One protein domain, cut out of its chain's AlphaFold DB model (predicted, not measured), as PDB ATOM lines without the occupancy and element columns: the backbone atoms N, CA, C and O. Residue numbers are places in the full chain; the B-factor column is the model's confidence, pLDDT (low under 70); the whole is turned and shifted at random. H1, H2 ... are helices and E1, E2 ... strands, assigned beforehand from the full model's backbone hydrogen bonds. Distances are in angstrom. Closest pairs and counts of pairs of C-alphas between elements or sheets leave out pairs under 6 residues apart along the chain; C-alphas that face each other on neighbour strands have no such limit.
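Overview. This is residues 2 to 18, 33 to 101 and 166 to 197 of the 1366 residues of an uncharacterized protein of Leishmania infantum (UniProt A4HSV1). Two groups of helices make a compact body, H2 crossed by H4 and H3 packed on H5, and the small hairpin of E1 and E2 meets both groups, E2 packing on H2 while E1 comes next to H3 and H5. H6 lies far out at one end of the longest axis, and the stretch up to Thr 101, after H4, ends at the other. The printed part has 118 residues, with six named helices and two named strands in the order H1 H2 H3 E1 E2 H4 H5 H6; the class is mostly helix, and the sheet E1 - E2 is antiparallel. The whole is compact, with a radius of gyration of the C-alphas of 14.1 A and spans of 41 by 32 by 27 A.

Arrangement. H1, residues 2 to 6, only just touches H2, residues 34 to 49, with 3 pairs of C-alphas within 8 A; the closest are those of Tyr 4 and Val 42, 6.7 A apart. H2 and H3, residues 51 to 64, touch only at the corner by their link, the closest C-alphas being those of Met 47 and Trp 54, 5.3 A apart. E1, residues 70 to 73, and E2, residues 79 to 83, form an antiparallel hairpin at 162 degrees, with N 71 and O 82 2.8 A apart and N 82 and O 71 3.1 A apart, both within hydrogen-bond range. The closest C-alphas of H2 and E2 are those of Glu 36 and Val 79, 5.7 A apart. H4, residues 84 to 94, touches H2 about perpendicular, at 81 degrees, with Ala 44 and Phe 91 closest, their C-alphas 5.2 A apart. H5, residues 167 to 181, touches H3 at a steep tilt of 44 degrees, the same way, and the C-alphas of Leu 53 and Ala 170 are closest, at 4.4 A. H5 and H6, residues 184 to 189, are close but not clearly touching, with the C-alphas of Phe 179 and Arg 187 closest, at 7.0 A. H2 and H5 are apart. In H1 to H6 every O i to N i+4 pair is within hydrogen-bond range.

Along the chain. H1 begins at C-alpha 2, (-11.488, 24.054, -36.958). H2 measures 22.1 A from first to last C-alpha, H3 20.0 A, H4 14.9 A and H5 21.0 A. E1 measures 10.0 A and E2 11.6 A. H6 ends at C-alpha 189, (6.648, 39.787, -43.941).

Size, cuts and confidence. The C-alphas of Thr 101 and Ala 185 are the two farthest apart, 42.6 A. Residues 19 to 32 and 102 to 165 are not printed; the C-alpha gaps across these cuts are 13.3 A and 19.8 A. The links that are printed whole are tight. Mean pLDDT of the printed part is 84.5, and residues 2 to 4, 6 to 18, 75 to 77 and 99 to 101 are under 70.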
ATOM      1  N   THR A   2     -10.758  23.947 -35.665       63.78
ATOM      2  CA  THR A   2     -11.488  24.054 -36.958       63.78
ATOM      3  C   THR A   2     -11.218  22.896 -37.930       63.78
ATOM      4  O   THR A   2     -12.167  22.266 -38.376       63.78
ATOM      5  N   LEU A   3      -9.948  22.529 -38.166       64.69
ATOM      6  CA  LEU A   3      -9.596  21.353 -38.988       64.69
ATOM      7  C   LEU A   3     -10.206  20.046 -38.439       64.69
ATOM      8  O   LEU A   3     -10.769  19.263 -39.188       64.69
ATOM      9  N   TYR A   4     -10.174  19.857 -37.117       66.95
ATOM     10  CA  TYR A   4     -10.762  18.691 -36.445       66.95
ATOM     11  C   TYR A   4     -12.296  18.637 -36.578       66.95
ATOM     12  O   TYR A   4     -12.858  17.558 -36.715       66.95
ATOM     13  N   ARG A   5     -12.978  19.795 -36.592       70.68
ATOM     14  CA  ARG A   5     -14.425  19.885 -36.862       70.68
ATOM     15  C   ARG A   5     -14.765  19.594 -38.323       70.68
ATOM     16  O   ARG A   5     -15.759  18.924 -38.562       70.68
ATOM     17  N   LEU A   6     -13.943  20.031 -39.283       60.20
ATOM     18  CA  LEU A   6     -14.113  19.659 -40.696       60.20
ATOM     19  C   LEU A   6     -14.008  18.134 -40.874       60.20
ATOM     20  O   LEU A   6     -14.872  17.533 -41.504       60.20
ATOM     21  N   CYS A   7     -13.046  17.493 -40.203       61.38
ATOM     22  CA  CYS A   7     -12.928  16.033 -40.138       61.38
ATOM     23  C   CYS A   7     -14.016  15.312 -39.307       61.38
ATOM     24  O   CYS A   7     -14.017  14.086 -39.266       61.38
ATOM     25  N   ARG A   8     -14.912  16.039 -38.626       63.27
ATOM     26  CA  ARG A   8     -16.065  15.502 -37.877       63.27
ATOM     27  C   ARG A   8     -17.402  16.074 -38.385       63.27
ATOM     28  O   ARG A   8     -18.362  16.161 -37.622       63.27
ATOM     29  N   ARG A   9     -17.486  16.475 -39.663       58.18
ATOM     30  CA  ARG A   9     -18.776  16.788 -40.308       58.18
ATOM     31  C   ARG A   9     -19.699  15.552 -40.239       58.18
ATOM     32  O   ARG A   9     -19.224  14.454 -40.539       58.18
ATOM     33  N   PRO A  10     -20.986  15.694 -39.863       45.34
ATOM     34  CA  PRO A  10     -21.918  14.569 -39.834       45.34
ATOM     35  C   PRO A  10     -22.049  13.948 -41.233       45.34
ATOM     36  O   PRO A  10     -22.097  14.665 -42.232       45.34
ATOM     37  N   GLY A  11     -22.042  12.615 -41.297       59.87
ATOM     38  CA  GLY A  11     -21.905  11.841 -42.541       59.87
ATOM     39  C   GLY A  11     -20.465  11.416 -42.869       59.87
ATOM     40  O   GLY A  11     -20.271  10.461 -43.616       59.87
ATOM     41  N   GLY A  12     -19.450  12.056 -42.277       46.63
ATOM     42  CA  GLY A  12     -18.069  11.565 -42.287       46.63
ATOM     43  C   GLY A  12     -17.826  10.506 -41.207       46.63
ATOM     44  O   GLY A  12     -18.436  10.547 -40.137       46.63
ATOM     45  N   SER A  13     -16.908   9.570 -41.455       45.84
ATOM     46  CA  SER A  13     -16.462   8.620 -40.433       45.84
ATOM     47  C   SER A  13     -15.737   9.356 -39.301       45.84
ATOM     48  O   SER A  13     -14.802  10.125 -39.526       45.84
ATOM     49  N   THR A  14     -16.169   9.125 -38.062       42.82
ATOM     50  CA  THR A  14     -15.553   9.734 -36.881       42.82
ATOM     51  C   THR A  14     -14.103   9.289 -36.754       42.82
ATOM     52  O   THR A  14     -13.838   8.104 -36.553       42.82
ATOM     53  N   ILE A  15     -13.161  10.239 -36.807       44.72
ATOM     54  CA  ILE A  15     -11.797   9.967 -36.346       44.72
ATOM     55  C   ILE A  15     -11.878   9.685 -34.848       44.72
ATOM     56  O   ILE A  15     -12.161  10.590 -34.046       44.72
ATOM     57  N   ASP A  16     -11.620   8.432 -34.514       43.69
ATOM     58  CA  ASP A  16     -11.361   7.982 -33.163       43.69
ATOM     59  C   ASP A  16      -9.846   7.852 -32.975       43.69
ATOM     60  O   ASP A  16      -9.143   7.359 -33.861       43.69
ATOM     61  N   ILE A  17      -9.328   8.381 -31.868       42.45
ATOM     62  CA  ILE A  17      -7.886   8.438 -31.589       42.45
ATOM     63  C   ILE A  17      -7.653   7.665 -30.299       42.45
ATOM     64  O   ILE A  17      -7.476   8.238 -29.227       42.45
ATOM     65  N   VAL A  18      -7.703   6.340 -30.423       39.26
ATOM     66  CA  VAL A  18      -7.394   5.422 -29.328       39.26
ATOM     67  C   VAL A  18      -5.893   5.487 -29.059       39.26
ATOM     68  O   VAL A  18      -5.089   5.079 -29.897       39.26
ATOM     69  N   SER A  33       5.274  11.407 -29.429       77.04
ATOM     70  CA  SER A  33       4.228  11.841 -28.499       77.04
ATOM     71  C   SER A  33       2.842  11.538 -29.087       77.04
ATOM     72  O   SER A  33       2.609  11.804 -30.264       77.04
ATOM     73  N   ALA A  34       1.896  11.037 -28.286       82.03
ATOM     74  CA  ALA A  34       0.541  10.733 -28.773       82.03
ATOM     75  C   ALA A  34      -0.156  11.964 -29.401       82.03
ATOM     76  O   ALA A  34      -0.992  11.840 -30.293       82.03
ATOM     77  N   THR A  35       0.238  13.174 -28.991       82.86
ATOM     78  CA  THR A  35      -0.158  14.446 -29.615       82.86
ATOM     79  C   THR A  35       0.388  14.622 -31.038       82.86
ATOM     80  O   THR A  35      -0.332  15.132 -31.898       82.86
ATOM     81  N   GLU A  36       1.624  14.198 -31.312       87.23
ATOM     82  CA  GLU A  36       2.222  14.174 -32.654       87.23
ATOM     83  C   GLU A  36       1.521  13.154 -33.560       87.23
ATOM     84  O   GLU A  36       1.121  13.505 -34.673       87.23
ATOM     85  N   GLU A  37       1.277  11.935 -33.073       88.56
ATOM     86  CA  GLU A  37       0.525  10.918 -33.821       88.56
ATOM     87  C   GLU A  37      -0.903  11.384 -34.135       88.56
ATOM     88  O   GLU A  37      -1.342  11.317 -35.286       88.56
ATOM     89  N   ALA A  38      -1.599  11.973 -33.156       87.89
ATOM     90  CA  ALA A  38      -2.916  12.574 -33.354       87.89
ATOM     91  C   ALA A  38      -2.909  13.659 -34.449       87.89
ATOM     92  O   ALA A  38      -3.846  13.743 -35.248       87.89
ATOM     93  N   ALA A  39      -1.851  14.472 -34.544       91.34
ATOM     94  CA  ALA A  39      -1.735  15.478 -35.596       91.34
ATOM     95  C   ALA A  39      -1.382  14.884 -36.970       91.34
ATOM     96  O   ALA A  39      -1.905  15.376 -37.974       91.34
ATOM     97  N   TYR A  40      -0.583  13.812 -37.044       94.86
ATOM     98  CA  TYR A  40      -0.415  13.041 -38.284       94.86
ATOM     99  C   TYR A  40      -1.750  12.447 -38.753       94.86
ATOM    100  O   TYR A  40      -2.086  12.591 -39.930       94.86
ATOM    101  N   CYS A  41      -2.552  11.877 -37.847       93.99
ATOM    102  CA  CYS A  41      -3.894  11.362 -38.138       93.99
ATOM    103  C   CYS A  41      -4.849  12.455 -38.644       93.99
ATOM    104  O   CYS A  41      -5.489  12.270 -39.680       93.99
ATOM    105  N   VAL A  42      -4.902  13.623 -37.992       92.67
ATOM    106  CA  VAL A  42      -5.725  14.759 -38.454       92.67
ATOM    107  C   VAL A  42      -5.255  15.274 -39.818       92.67
ATOM    108  O   VAL A  42      -6.083  15.511 -40.695       92.67
ATOM    109  N   CYS A  43      -3.945  15.407 -40.052       95.68
ATOM    110  CA  CYS A  43      -3.428  15.842 -41.352       95.68
ATOM    111  C   CYS A  43      -3.711  14.817 -42.465       95.68
ATOM    112  O   CYS A  43      -4.062  15.201 -43.580       95.68
ATOM    113  N   ALA A  44      -3.602  13.521 -42.164       94.81
ATOM    114  CA  ALA A  44      -3.945  12.440 -43.082       94.81
ATOM    115  C   ALA A  44      -5.449  12.414 -43.407       94.81
ATOM    116  O   ALA A  44      -5.816  12.217 -44.562       94.81
ATOM    117  N   ALA A  45      -6.319  12.693 -42.434       92.88
ATOM    118  CA  ALA A  45      -7.757  12.766 -42.664       92.88
ATOM    119  C   ALA A  45      -8.163  14.011 -43.472       92.88
ATOM    120  O   ALA A  45      -9.019  13.909 -44.345       92.88
ATOM    121  N   VAL A  46      -7.508  15.163 -43.268       94.51
ATOM    122  CA  VAL A  46      -7.658  16.326 -44.168       94.51
ATOM    123  C   VAL A  46      -7.186  15.977 -45.588       94.51
ATOM    124  O   VAL A  46      -7.832  16.371 -46.551       94.51
ATOM    125  N   MET A  47      -6.113  15.194 -45.746       95.93
ATOM    126  CA  MET A  47      -5.664  14.717 -47.063       95.93
ATOM    127  C   MET A  47      -6.661  13.754 -47.731       95.93
ATOM    128  O   MET A  47      -6.793  13.779 -48.953       95.93
ATOM    129  N   ALA A  48      -7.359  12.929 -46.945       94.12
ATOM    130  CA  ALA A  48      -8.336  11.953 -47.431       94.12
ATOM    131  C   ALA A  48      -9.698  12.575 -47.790       94.12
ATOM    132  O   ALA A  48     -10.240  12.295 -48.855       94.12
ATOM    133  N   LEU A  49     -10.247  13.399 -46.892       93.81
ATOM    134  CA  LEU A  49     -11.603  13.956 -46.986       93.81
ATOM    135  C   LEU A  49     -11.647  15.276 -47.766       93.81
ATOM    136  O   LEU A  49     -12.645  15.596 -48.404       93.81
ATOM    137  N   GLU A  50     -10.569  16.059 -47.694       95.39
ATOM    138  CA  GLU A  50     -10.544  17.475 -48.064       95.39
ATOM    139  C   GLU A  50      -9.322  17.813 -48.949       95.39
ATOM    140  O   GLU A  50      -8.501  18.673 -48.604       95.39
ATOM    141  N   PRO A  51      -9.157  17.165 -50.124       95.05
ATOM    142  CA  PRO A  51      -7.956  17.301 -50.955       95.05
ATOM    143  C   PRO A  51      -7.703  18.741 -51.434       95.05
ATOM    144  O   PRO A  51      -6.548  19.151 -51.565       95.05
ATOM    145  N   ASN A  52      -8.759  19.543 -51.628       95.98
ATOM    146  CA  ASN A  52      -8.649  20.971 -51.947       95.98
ATOM    147  C   ASN A  52      -8.027  21.766 -50.787       95.98
ATOM    148  O   ASN A  52      -7.148  22.606 -51.003       95.98
ATOM    149  N   LEU A  53      -8.457  21.496 -49.550       96.72
ATOM    150  CA  LEU A  53      -7.907  22.123 -48.348       96.72
ATOM    151  C   LEU A  53      -6.474  21.659 -48.108       96.72
ATOM    152  O   LEU A  53      -5.611  22.491 -47.840       96.72
ATOM    153  N   TRP A  54      -6.195  20.366 -48.277       97.50
ATOM    154  CA  TRP A  54      -4.843  19.826 -48.192       97.50
ATOM    155  C   TRP A  54      -3.895  20.498 -49.194       97.50
ATOM    156  O   TRP A  54      -2.850  21.011 -48.796       97.50
ATOM    157  N   ALA A  55      -4.274  20.588 -50.472       96.89
ATOM    158  CA  ALA A  55      -3.473  21.264 -51.494       96.89
ATOM    159  C   ALA A  55      -3.245  22.753 -51.170       96.89
ATOM    160  O   ALA A  55      -2.141  23.269 -51.356       96.89
ATOM    161  N   SER A  56      -4.262  23.436 -50.636       97.43
ATOM    162  CA  SER A  56      -4.183  24.844 -50.219       97.43
ATOM    163  C   SER A  56      -3.260  25.044 -49.012       97.43
ATOM    164  O   SER A  56      -2.421  25.948 -49.005       97.43
ATOM    165  N   LEU A  57      -3.365  24.167 -48.010       97.36
ATOM    166  CA  LEU A  57      -2.510  24.144 -46.825       97.36
ATOM    167  C   LEU A  57      -1.049  23.856 -47.198       97.36
ATOM    168  O   LEU A  57      -0.154  24.567 -46.745       97.36
ATOM    169  N   VAL A  58      -0.798  22.867 -48.060       97.26
ATOM    170  CA  VAL A  58       0.551  22.528 -48.538       97.26
ATOM    171  C   VAL A  58       1.165  23.669 -49.347       97.26
ATOM    172  O   VAL A  58       2.325  24.002 -49.108       97.26
ATOM    173  N   ARG A  59       0.405  24.324 -50.239       96.46
ATOM    174  CA  ARG A  59       0.895  25.477 -51.017       96.46
ATOM    175  C   ARG A  59       1.341  26.621 -50.099       96.46
ATOM    176  O   ARG A  59       2.461  27.111 -50.226       96.46
ATOM    177  N   ARG A  60       0.512  27.003 -49.120       96.09
ATOM    178  CA  ARG A  60       0.850  28.059 -48.145       96.09
ATOM    179  C   ARG A  60       2.002  27.643 -47.206       96.09
ATOM    180  O   ARG A  60       2.875  28.460 -46.918       96.09
ATOM    181  N   ALA A  61       2.105  26.365 -46.823       95.95
ATOM    182  CA  ALA A  61       3.259  25.839 -46.078       95.95
ATOM    183  C   ALA A  61       4.576  25.911 -46.877       95.95
ATOM    184  O   ALA A  61       5.638  26.155 -46.299       95.95
ATOM    185  N   GLN A  62       4.518  25.698 -48.197       95.93
ATOM    186  CA  GLN A  62       5.667  25.809 -49.099       95.93
ATOM    187  C   GLN A  62       6.133  27.260 -49.258       95.93
ATOM    188  O   GLN A  62       7.338  27.485 -49.224       95.93
ATOM    189  N   LEU A  63       5.224  28.241 -49.345       94.77
ATOM    190  CA  LEU A  63       5.586  29.669 -49.368       94.77
ATOM    191  C   LEU A  63       6.378  30.080 -48.111       94.77
ATOM    192  O   LEU A  63       7.422  30.732 -48.208       94.77
ATOM    193  N   LEU A  64       5.934  29.631 -46.929       91.99
ATOM    194  CA  LEU A  64       6.615  29.897 -45.656       91.99
ATOM    195  C   LEU A  64       7.965  29.189 -45.525       91.99
ATOM    196  O   LEU A  64       8.945  29.796 -45.089       91.99
ATOM    197  N   ARG A  65       8.026  27.892 -45.851       91.13
ATOM    198  CA  ARG A  65       9.212  27.046 -45.632       91.13
ATOM    199  C   ARG A  65       9.521  26.175 -46.860       91.13
ATOM    200  O   ARG A  65       9.382  24.954 -46.772       91.13
ATOM    201  N   PRO A  66      10.030  26.742 -47.974       87.54
ATOM    202  CA  PRO A  66      10.180  26.022 -49.245       87.54
ATOM    203  C   PRO A  66      10.966  24.705 -49.159       87.54
ATOM    204  O   PRO A  66      10.622  23.726 -49.812       87.54
ATOM    205  N   ARG A  67      12.010  24.654 -48.317       91.05
ATOM    206  CA  ARG A  67      12.871  23.466 -48.147       91.05
ATOM    207  C   ARG A  67      12.276  22.380 -47.237       91.05
ATOM    208  O   ARG A  67      12.662  21.222 -47.360       91.05
ATOM    209  N   LYS A  68      11.403  22.749 -46.293       93.12
ATOM    210  CA  LYS A  68      10.801  21.862 -45.276       93.12
ATOM    211  C   LYS A  68       9.416  22.402 -44.861       93.12
ATOM    212  O   LYS A  68       9.292  22.957 -43.768       93.12
ATOM    213  N   PRO A  69       8.385  22.288 -45.720       93.63
ATOM    214  CA  PRO A  69       7.032  22.724 -45.380       93.63
ATOM    215  C   PRO A  69       6.502  21.928 -44.178       93.63
ATOM    216  O   PRO A  69       6.584  20.698 -44.150       93.63
ATOM    217  N   SER A  70       5.981  22.636 -43.176       93.85
ATOM    218  CA  SER A  70       5.569  22.076 -41.883       93.85
ATOM    219  C   SER A  70       4.371  22.828 -41.313       93.85
ATOM    220  O   SER A  70       4.378  24.062 -41.331       93.85
ATOM    221  N   PHE A  71       3.406  22.118 -40.737       94.79
ATOM    222  CA  PHE A  71       2.292  22.716 -40.003       94.79
ATOM    223  C   PHE A  71       2.647  22.930 -38.531       94.79
ATOM    224  O   PHE A  71       3.403  22.160 -37.943       94.79
ATOM    225  N   LEU A  72       2.092  23.988 -37.940       91.42
ATOM    226  CA  LEU A  72       2.230  24.312 -36.522       91.42
ATOM    227  C   LEU A  72       0.851  24.230 -35.868       91.42
ATOM    228  O   LEU A  72      -0.092  24.864 -36.341       91.42
ATOM    229  N   PHE A  73       0.736  23.477 -34.778       88.29
ATOM    230  CA  PHE A  73      -0.494  23.388 -33.996       88.29
ATOM    231  C   PHE A  73      -0.340  24.230 -32.732       88.29
ATOM    232  O   PHE A  73       0.436  23.910 -31.835       88.29
ATOM    233  N   VAL A  74      -1.050  25.357 -32.716       80.44
ATOM    234  CA  VAL A  74      -1.079  26.307 -31.598       80.44
ATOM    235  C   VAL A  74      -2.168  25.897 -30.596       80.44
ATOM    236  O   VAL A  74      -3.150  25.252 -30.969       80.44
ATOM    237  N   ALA A  75      -1.972  26.294 -29.335       68.67
ATOM    238  CA  ALA A  75      -2.798  25.999 -28.163       68.67
ATOM    239  C   ALA A  75      -4.334  25.991 -28.413       68.67
ATOM    240  O   ALA A  75      -4.845  26.787 -29.211       68.67
ATOM    241  N   PRO A  76      -5.105  25.124 -27.717       68.99
ATOM    242  CA  PRO A  76      -4.732  24.403 -26.491       68.99
ATOM    243  C   PRO A  76      -3.831  23.178 -26.690       68.99
ATOM    244  O   PRO A  76      -3.085  22.840 -25.782       68.99
ATOM    245  N   VAL A  77      -3.834  22.544 -27.868       62.80
ATOM    246  CA  VAL A  77      -2.977  21.375 -28.131       62.80
ATOM    247  C   VAL A  77      -1.681  21.835 -28.796       62.80
ATOM    248  O   VAL A  77      -1.648  22.067 -30.004       62.80
ATOM    249  N   ALA A  78      -0.624  21.997 -27.998       72.07
ATOM    250  CA  ALA A  78       0.722  22.264 -28.494       72.07
ATOM    251  C   ALA A  78       1.347  20.958 -29.012       72.07
ATOM    252  O   ALA A  78       1.761  20.107 -28.228       72.07
ATOM    253  N   VAL A  79       1.389  20.791 -30.335       83.81
ATOM    254  CA  VAL A  79       1.982  19.614 -30.993       83.81
ATOM    255  C   VAL A  79       3.312  19.996 -31.652       83.81
ATOM    256  O   VAL A  79       3.396  21.099 -32.209       83.81
ATOM    257  N   PRO A  80       4.331  19.112 -31.661       87.73
ATOM    258  CA  PRO A  80       5.523  19.283 -32.487       87.73
ATOM    259  C   PRO A  80       5.220  19.654 -33.959       87.73
ATOM    260  O   PRO A  80       4.184  19.258 -34.500       87.73
ATOM    261  N   PRO A  81       6.103  20.415 -34.642       91.24
ATOM    262  CA  PRO A  81       5.890  20.838 -36.029       91.24
ATOM    263  C   PRO A  81       5.798  19.667 -37.021       91.24
ATOM    264  O   PRO A  81       6.810  19.083 -37.408       91.24
ATOM    265  N   VAL A  82       4.591  19.369 -37.501       94.61
ATOM    266  CA  VAL A  82       4.336  18.224 -38.386       94.61
ATOM    267  C   VAL A  82       4.816  18.531 -39.808       94.61
ATOM    268  O   VAL A  82       4.301  19.431 -40.477       94.61
ATOM    269  N   VAL A  83       5.812  17.789 -40.298       96.06
ATOM    270  CA  VAL A  83       6.416  18.005 -41.624       96.06
ATOM    271  C   VAL A  83       5.537  17.402 -42.724       96.06
ATOM    272  O   VAL A  83       5.216  16.218 -42.699       96.06
ATOM    273  N   VAL A  84       5.194  18.189 -43.752       95.99
ATOM    274  CA  VAL A  84       4.284  17.781 -44.846       95.99
ATOM    275  C   VAL A  84       4.753  16.505 -45.549       95.99
ATOM    276  O   VAL A  84       3.942  15.628 -45.841       95.99
ATOM    277  N   LYS A  85       6.063  16.373 -45.797       96.37
ATOM    278  CA  LYS A  85       6.660  15.173 -46.411       96.37
ATOM    279  C   LYS A  85       6.365  13.915 -45.594       96.37
ATOM    280  O   LYS A  85       6.132  12.850 -46.164       96.37
ATOM    281  N   ASP A  86       6.352  14.049 -44.276       96.35
ATOM    282  CA  ASP A  86       6.169  12.947 -43.346       96.35
ATOM    283  C   ASP A  86       4.684  12.664 -43.085       96.35
ATOM    284  O   ASP A  86       4.333  11.497 -42.946       96.35
ATOM    285  N   VAL A  87       3.785  13.651 -43.235       95.27
ATOM    286  CA  VAL A  87       2.340  13.379 -43.407       95.27
ATOM    287  C   VAL A  87       2.081  12.578 -44.681       95.27
ATOM    288  O   VAL A  87       1.357  11.592 -44.633       95.27
ATOM    289  N   VAL A  88       2.674  12.946 -45.822       95.68
ATOM    290  CA  VAL A  88       2.487  12.199 -47.084       95.68
ATOM    291  C   VAL A  88       3.012  10.762 -46.957       95.68
ATOM    292  O   VAL A  88       2.367   9.830 -47.431       95.68
ATOM    293  N   ARG A  89       4.126  10.552 -46.243       95.18
ATOM    294  CA  ARG A  89       4.630   9.213 -45.877       95.18
ATOM    295  C   ARG A  89       3.746   8.486 -44.859       95.18
ATOM    296  O   ARG A  89       3.681   7.261 -44.890       95.18
ATOM    297  N   PHE A  90       3.124   9.197 -43.923       94.09
ATOM    298  CA  PHE A  90       2.206   8.622 -42.942       94.09
ATOM    299  C   PHE A  90       0.913   8.178 -43.627       94.09
ATOM    300  O   PHE A  90       0.625   6.992 -43.605       94.09
ATOM    301  N   PHE A  91       0.225   9.073 -44.343       94.60
ATOM    302  CA  PHE A  91      -0.960   8.757 -45.145       94.60
ATOM    303  C   PHE A  91      -0.681   7.661 -46.180       94.60
ATOM    304  O   PHE A  91      -1.447   6.714 -46.286       94.60
ATOM    305  N   GLY A  92       0.454   7.715 -46.887       95.27
ATOM    306  CA  GLY A  92       0.852   6.653 -47.817       95.27
ATOM    307  C   GLY A  92       0.977   5.271 -47.160       95.27
ATOM    308  O   GLY A  92       0.685   4.270 -47.809       95.27
ATOM    309  N   ARG A  93       1.347   5.211 -45.872       92.92
ATOM    310  CA  ARG A  93       1.354   3.976 -45.071       92.92
ATOM    311  C   ARG A  93      -0.036   3.636 -44.523       92.92
ATOM    312  O   ARG A  93      -0.448   2.490 -44.641       92.92
ATOM    313  N   SER A  94      -0.781   4.598 -43.975       90.60
ATOM    314  CA  SER A  94      -2.074   4.388 -43.301       90.60
ATOM    315  C   SER A  94      -3.304   4.393 -44.221       90.60
ATOM    316  O   SER A  94      -4.409   4.124 -43.753       90.60
ATOM    317  N   ARG A  95      -3.142   4.600 -45.537       89.53
ATOM    318  CA  ARG A  95      -4.229   4.579 -46.541       89.53
ATOM    319  C   ARG A  95      -5.046   3.278 -46.567       89.53
ATOM    320  O   ARG A  95      -6.171   3.296 -47.043       89.53
ATOM    321  N   HIS A  96      -4.502   2.167 -46.069       87.58
ATOM    322  CA  HIS A  96      -5.234   0.900 -45.934       87.58
ATOM    323  C   HIS A  96      -6.064   0.804 -44.636       87.58
ATOM    324  O   HIS A  96      -7.025   0.046 -44.588       87.58
ATOM    325  N   LEU A  97      -5.713   1.580 -43.601       80.18
ATOM    326  CA  LEU A  97      -6.441   1.675 -42.326       80.18
ATOM    327  C   LEU A  97      -7.577   2.697 -42.406       80.18
ATOM    328  O   LEU A  97      -8.659   2.485 -41.860       80.18
ATOM    329  N   MET A  98      -7.347   3.799 -43.126       71.42
ATOM    330  CA  MET A  98      -8.418   4.697 -43.541       71.42
ATOM    331  C   MET A  98      -9.312   3.948 -44.522       71.42
ATOM    332  O   MET A  98      -9.005   3.894 -45.711       71.42
ATOM    333  N   ARG A  99     -10.400   3.350 -44.007       62.36
ATOM    334  CA  ARG A  99     -11.428   2.675 -44.809       62.36
ATOM    335  C   ARG A  99     -11.783   3.572 -45.988       62.36
ATOM    336  O   ARG A  99     -12.431   4.599 -45.806       62.36
ATOM    337  N   SER A 100     -11.349   3.176 -47.184       54.43
ATOM    338  CA  SER A 100     -11.812   3.801 -48.416       54.43
ATOM    339  C   SER A 100     -13.328   3.713 -48.392       54.43
ATOM    340  O   SER A 100     -13.849   2.601 -48.308       54.43
ATOM    341  N   THR A 101     -14.022   4.852 -48.434       50.72
ATOM    342  CA  THR A 101     -15.477   4.875 -48.587       50.72
ATOM    343  C   THR A 101     -15.786   4.088 -49.849       50.72
ATOM    344  O   THR A 101     -15.455   4.530 -50.951       50.72
ATOM    345  N   PRO A 166     -15.214  23.568 -51.786       92.97
ATOM    346  CA  PRO A 166     -14.850  24.162 -53.066       92.97
ATOM    347  C   PRO A 166     -13.562  24.982 -52.922       92.97
ATOM    348  O   PRO A 166     -13.313  25.604 -51.888       92.97
ATOM    349  N   ALA A 167     -12.741  25.017 -53.977       89.55
ATOM    350  CA  ALA A 167     -11.360  25.509 -53.915       89.55
ATOM    351  C   ALA A 167     -11.195  26.901 -53.263       89.55
ATOM    352  O   ALA A 167     -10.244  27.111 -52.518       89.55
ATOM    353  N   ARG A 168     -12.142  27.831 -53.465       89.56
ATOM    354  CA  ARG A 168     -12.117  29.166 -52.833       89.56
ATOM    355  C   ARG A 168     -12.310  29.116 -51.309       89.56
ATOM    356  O   ARG A 168     -11.590  29.800 -50.586       89.56
ATOM    357  N   GLN A 169     -13.227  28.281 -50.813       91.86
ATOM    358  CA  GLN A 169     -13.420  28.061 -49.372       91.86
ATOM    359  C   GLN A 169     -12.203  27.348 -48.764       91.86
ATOM    360  O   GLN A 169     -11.701  27.756 -47.718       91.86
ATOM    361  N   ALA A 170     -11.661  26.345 -49.459       93.01
ATOM    362  CA  ALA A 170     -10.431  25.661 -49.067       93.01
ATOM    363  C   ALA A 170      -9.220  26.617 -48.957       93.01
ATOM    364  O   ALA A 170      -8.489  26.584 -47.963       93.01
ATOM    365  N   GLU A 171      -9.031  27.519 -49.926       93.11
ATOM    366  CA  GLU A 171      -7.958  28.520 -49.899       93.11
ATOM    367  C   GLU A 171      -8.150  29.578 -48.797       93.11
ATOM    368  O   GLU A 171      -7.147  30.051 -48.248       93.11
ATOM    369  N   ALA A 172      -9.398  29.897 -48.426       92.05
ATOM    370  CA  ALA A 172      -9.745  30.796 -47.322       92.05
ATOM    371  C   ALA A 172      -9.548  30.155 -45.932       92.05
ATOM    372  O   ALA A 172      -8.967  30.787 -45.046       92.05
ATOM    373  N   VAL A 173      -9.937  28.886 -45.732       92.70
ATOM    374  CA  VAL A 173      -9.627  28.140 -44.491       92.70
ATOM    375  C   VAL A 173      -8.118  27.986 -44.327       92.70
ATOM    376  O   VAL A 173      -7.601  28.181 -43.226       92.70
ATOM    377  N   ALA A 174      -7.392  27.698 -45.412       94.45
ATOM    378  CA  ALA A 174      -5.936  27.646 -45.382       94.45
ATOM    379  C   ALA A 174      -5.323  29.011 -45.011       94.45
ATOM    380  O   ALA A 174      -4.430  29.055 -44.166       94.45
ATOM    381  N   ALA A 175      -5.826  30.124 -45.564       94.33
ATOM    382  CA  ALA A 175      -5.387  31.469 -45.176       94.33
ATOM    383  C   ALA A 175      -5.634  31.737 -43.681       94.33
ATOM    384  O   ALA A 175      -4.720  32.158 -42.976       94.33
ATOM    385  N   CYS A 176      -6.822  31.406 -43.162       92.74
ATOM    386  CA  CYS A 176      -7.157  31.554 -41.741       92.74
ATOM    387  C   CYS A 176      -6.298  30.682 -40.816       92.74
ATOM    388  O   CYS A 176      -5.924  31.120 -39.726       92.74
ATOM    389  N   PHE A 177      -5.966  29.456 -41.234       94.05
ATOM    390  CA  PHE A 177      -5.066  28.578 -40.488       94.05
ATOM    391  C   PHE A 177      -3.674  29.204 -40.352       94.05
ATOM    392  O   PHE A 177      -3.147  29.294 -39.240       94.05
ATOM    393  N   PHE A 178      -3.094  29.696 -41.451       94.42
ATOM    394  CA  PHE A 178      -1.789  30.356 -41.401       94.42
ATOM    395  C   PHE A 178      -1.844  31.693 -40.660       94.42
ATOM    396  O   PHE A 178      -0.990  31.949 -39.815       94.42
ATOM    397  N   PHE A 179      -2.897  32.489 -40.851       92.69
ATOM    398  CA  PHE A 179      -3.095  33.727 -40.100       92.69
ATOM    399  C   PHE A 179      -3.126  33.465 -38.589       92.69
ATOM    400  O   PHE A 179      -2.432  34.143 -37.837       92.69
ATOM    401  N   LYS A 180      -3.853  32.440 -38.122       91.86
ATOM    402  CA  LYS A 180      -3.914  32.110 -36.689       91.86
ATOM    403  C   LYS A 180      -2.620  31.494 -36.137       91.86
ATOM    404  O   LYS A 180      -2.340  31.673 -34.955       91.86
ATOM    405  N   THR A 181      -1.841  30.779 -36.951       90.66
ATOM    406  CA  THR A 181      -0.618  30.080 -36.502       90.66
ATOM    407  C   THR A 181       0.666  30.908 -36.623       90.66
ATOM    408  O   THR A 181       1.654  30.589 -35.967       90.66
ATOM    409  N   MET A 182       0.667  31.987 -37.411       89.47
ATOM    410  CA  MET A 182       1.821  32.878 -37.585       89.47
ATOM    411  C   MET A 182       1.824  34.050 -36.595       89.47
ATOM    412  O   MET A 182       0.778  34.615 -36.265       89.47
ATOM    413  N   SER A 183       3.019  34.480 -36.178       90.50
ATOM    414  CA  SER A 183       3.214  35.708 -35.395       90.50
ATOM    415  C   SER A 183       2.934  36.957 -36.238       90.50
ATOM    416  O   SER A 183       3.126  36.944 -37.454       90.50
ATOM    417  N   ALA A 184       2.516  38.062 -35.610       88.99
ATOM    418  CA  ALA A 184       2.193  39.304 -36.323       88.99
ATOM    419  C   ALA A 184       3.359  39.829 -37.190       88.99
ATOM    420  O   ALA A 184       3.135  40.287 -38.308       88.99
ATOM    421  N   ALA A 185       4.601  39.685 -36.716       89.10
ATOM    422  CA  ALA A 185       5.798  40.068 -37.465       89.10
ATOM    423  C   ALA A 185       6.016  39.216 -38.729       89.10
ATOM    424  O   ALA A 185       6.411  39.755 -39.758       89.10
ATOM    425  N   GLU A 186       5.733  37.909 -38.689       88.58
ATOM    426  CA  GLU A 186       5.837  37.073 -39.891       88.58
ATOM    427  C   GLU A 186       4.641  37.291 -40.830       88.58
ATOM    428  O   GLU A 186       4.824  37.246 -42.040       88.58
ATOM    429  N   ARG A 187       3.447  37.633 -40.314       93.13
ATOM    430  CA  ARG A 187       2.307  38.040 -41.164       93.13
ATOM    431  C   ARG A 187       2.648  39.273 -42.009       93.13
ATOM    432  O   ARG A 187       2.410  39.267 -43.210       93.13
ATOM    433  N   LEU A 188       3.262  40.290 -41.400       89.53
ATOM    434  CA  LEU A 188       3.710  41.507 -42.093       89.53
ATOM    435  C   LEU A 188       4.785  41.237 -43.161       89.53
ATOM    436  O   LEU A 188       4.853  41.950 -44.155       89.53
ATOM    437  N   ARG A 189       5.613  40.203 -42.975       91.02
ATOM    438  CA  ARG A 189       6.648  39.787 -43.941       91.02
ATOM    439  C   ARG A 189       6.125  38.909 -45.076       91.02
ATOM    440  O   ARG A 189       6.851  38.702 -46.042       91.02
ATOM    441  N   ARG A 190       4.933  38.328 -44.917       90.52
ATOM    442  CA  ARG A 190       4.403  37.226 -45.731       90.52
ATOM    443  C   ARG A 190       2.929  37.435 -46.075       90.52
ATOM    444  O   ARG A 190       2.092  36.567 -45.830       90.52
ATOM    445  N   SER A 191       2.597  38.610 -46.604       89.19
ATOM    446  CA  SER A 191       1.241  38.935 -47.068       89.19
ATOM    447  C   SER A 191       0.740  37.955 -48.142       89.19
ATOM    448  O   SER A 191      -0.430  37.568 -48.119       89.19
ATOM    449  N   ASP A 192       1.649  37.462 -48.991       91.69
ATOM    450  CA  ASP A 192       1.445  36.389 -49.977       91.69
ATOM    451  C   ASP A 192       0.802  35.125 -49.376       91.69
ATOM    452  O   ASP A 192      -0.016  34.454 -50.006       91.69
ATOM    453  N   VAL A 193       1.114  34.814 -48.116       91.30
ATOM    454  CA  VAL A 193       0.615  33.614 -47.436       91.30
ATOM    455  C   VAL A 193      -0.860  33.737 -47.035       91.30
ATOM    456  O   VAL A 193      -1.506  32.703 -46.846       91.30
ATOM    457  N   PHE A 194      -1.445  34.940 -47.002       90.79
ATOM    458  CA  PHE A 194      -2.881  35.143 -46.728       90.79
ATOM    459  C   PHE A 194      -3.700  35.496 -47.961       90.79
ATOM    460  O   PHE A 194      -4.923  35.385 -47.901       90.79
ATOM    461  N   GLU A 195      -3.066  35.875 -49.073       88.03
ATOM    462  CA  GLU A 195      -3.808  36.245 -50.274       88.03
ATOM    463  C   GLU A 195      -4.667  35.064 -50.753       88.03
ATOM    464  O   GLU A 195      -4.200  33.929 -50.911       88.03
ATOM    465  N   VAL A 196      -5.964  35.309 -50.931       86.06
ATOM    466  CA  VAL A 196      -6.911  34.345 -51.493       86.06
ATOM    467  C   VAL A 196      -7.118  34.747 -52.944       86.06
ATOM    468  O   VAL A 196      -8.058  35.475 -53.263       86.06
ATOM    469  N   HIS A 197      -6.205  34.310 -53.817       76.56
ATOM    470  CA  HIS A 197      -6.331  34.523 -55.255       76.56
ATOM    471  C   HIS A 197      -7.612  33.843 -55.748       76.56
ATOM    472  O   HIS A 197      -7.633  32.645 -56.040       76.56
TER     473      HIS A 197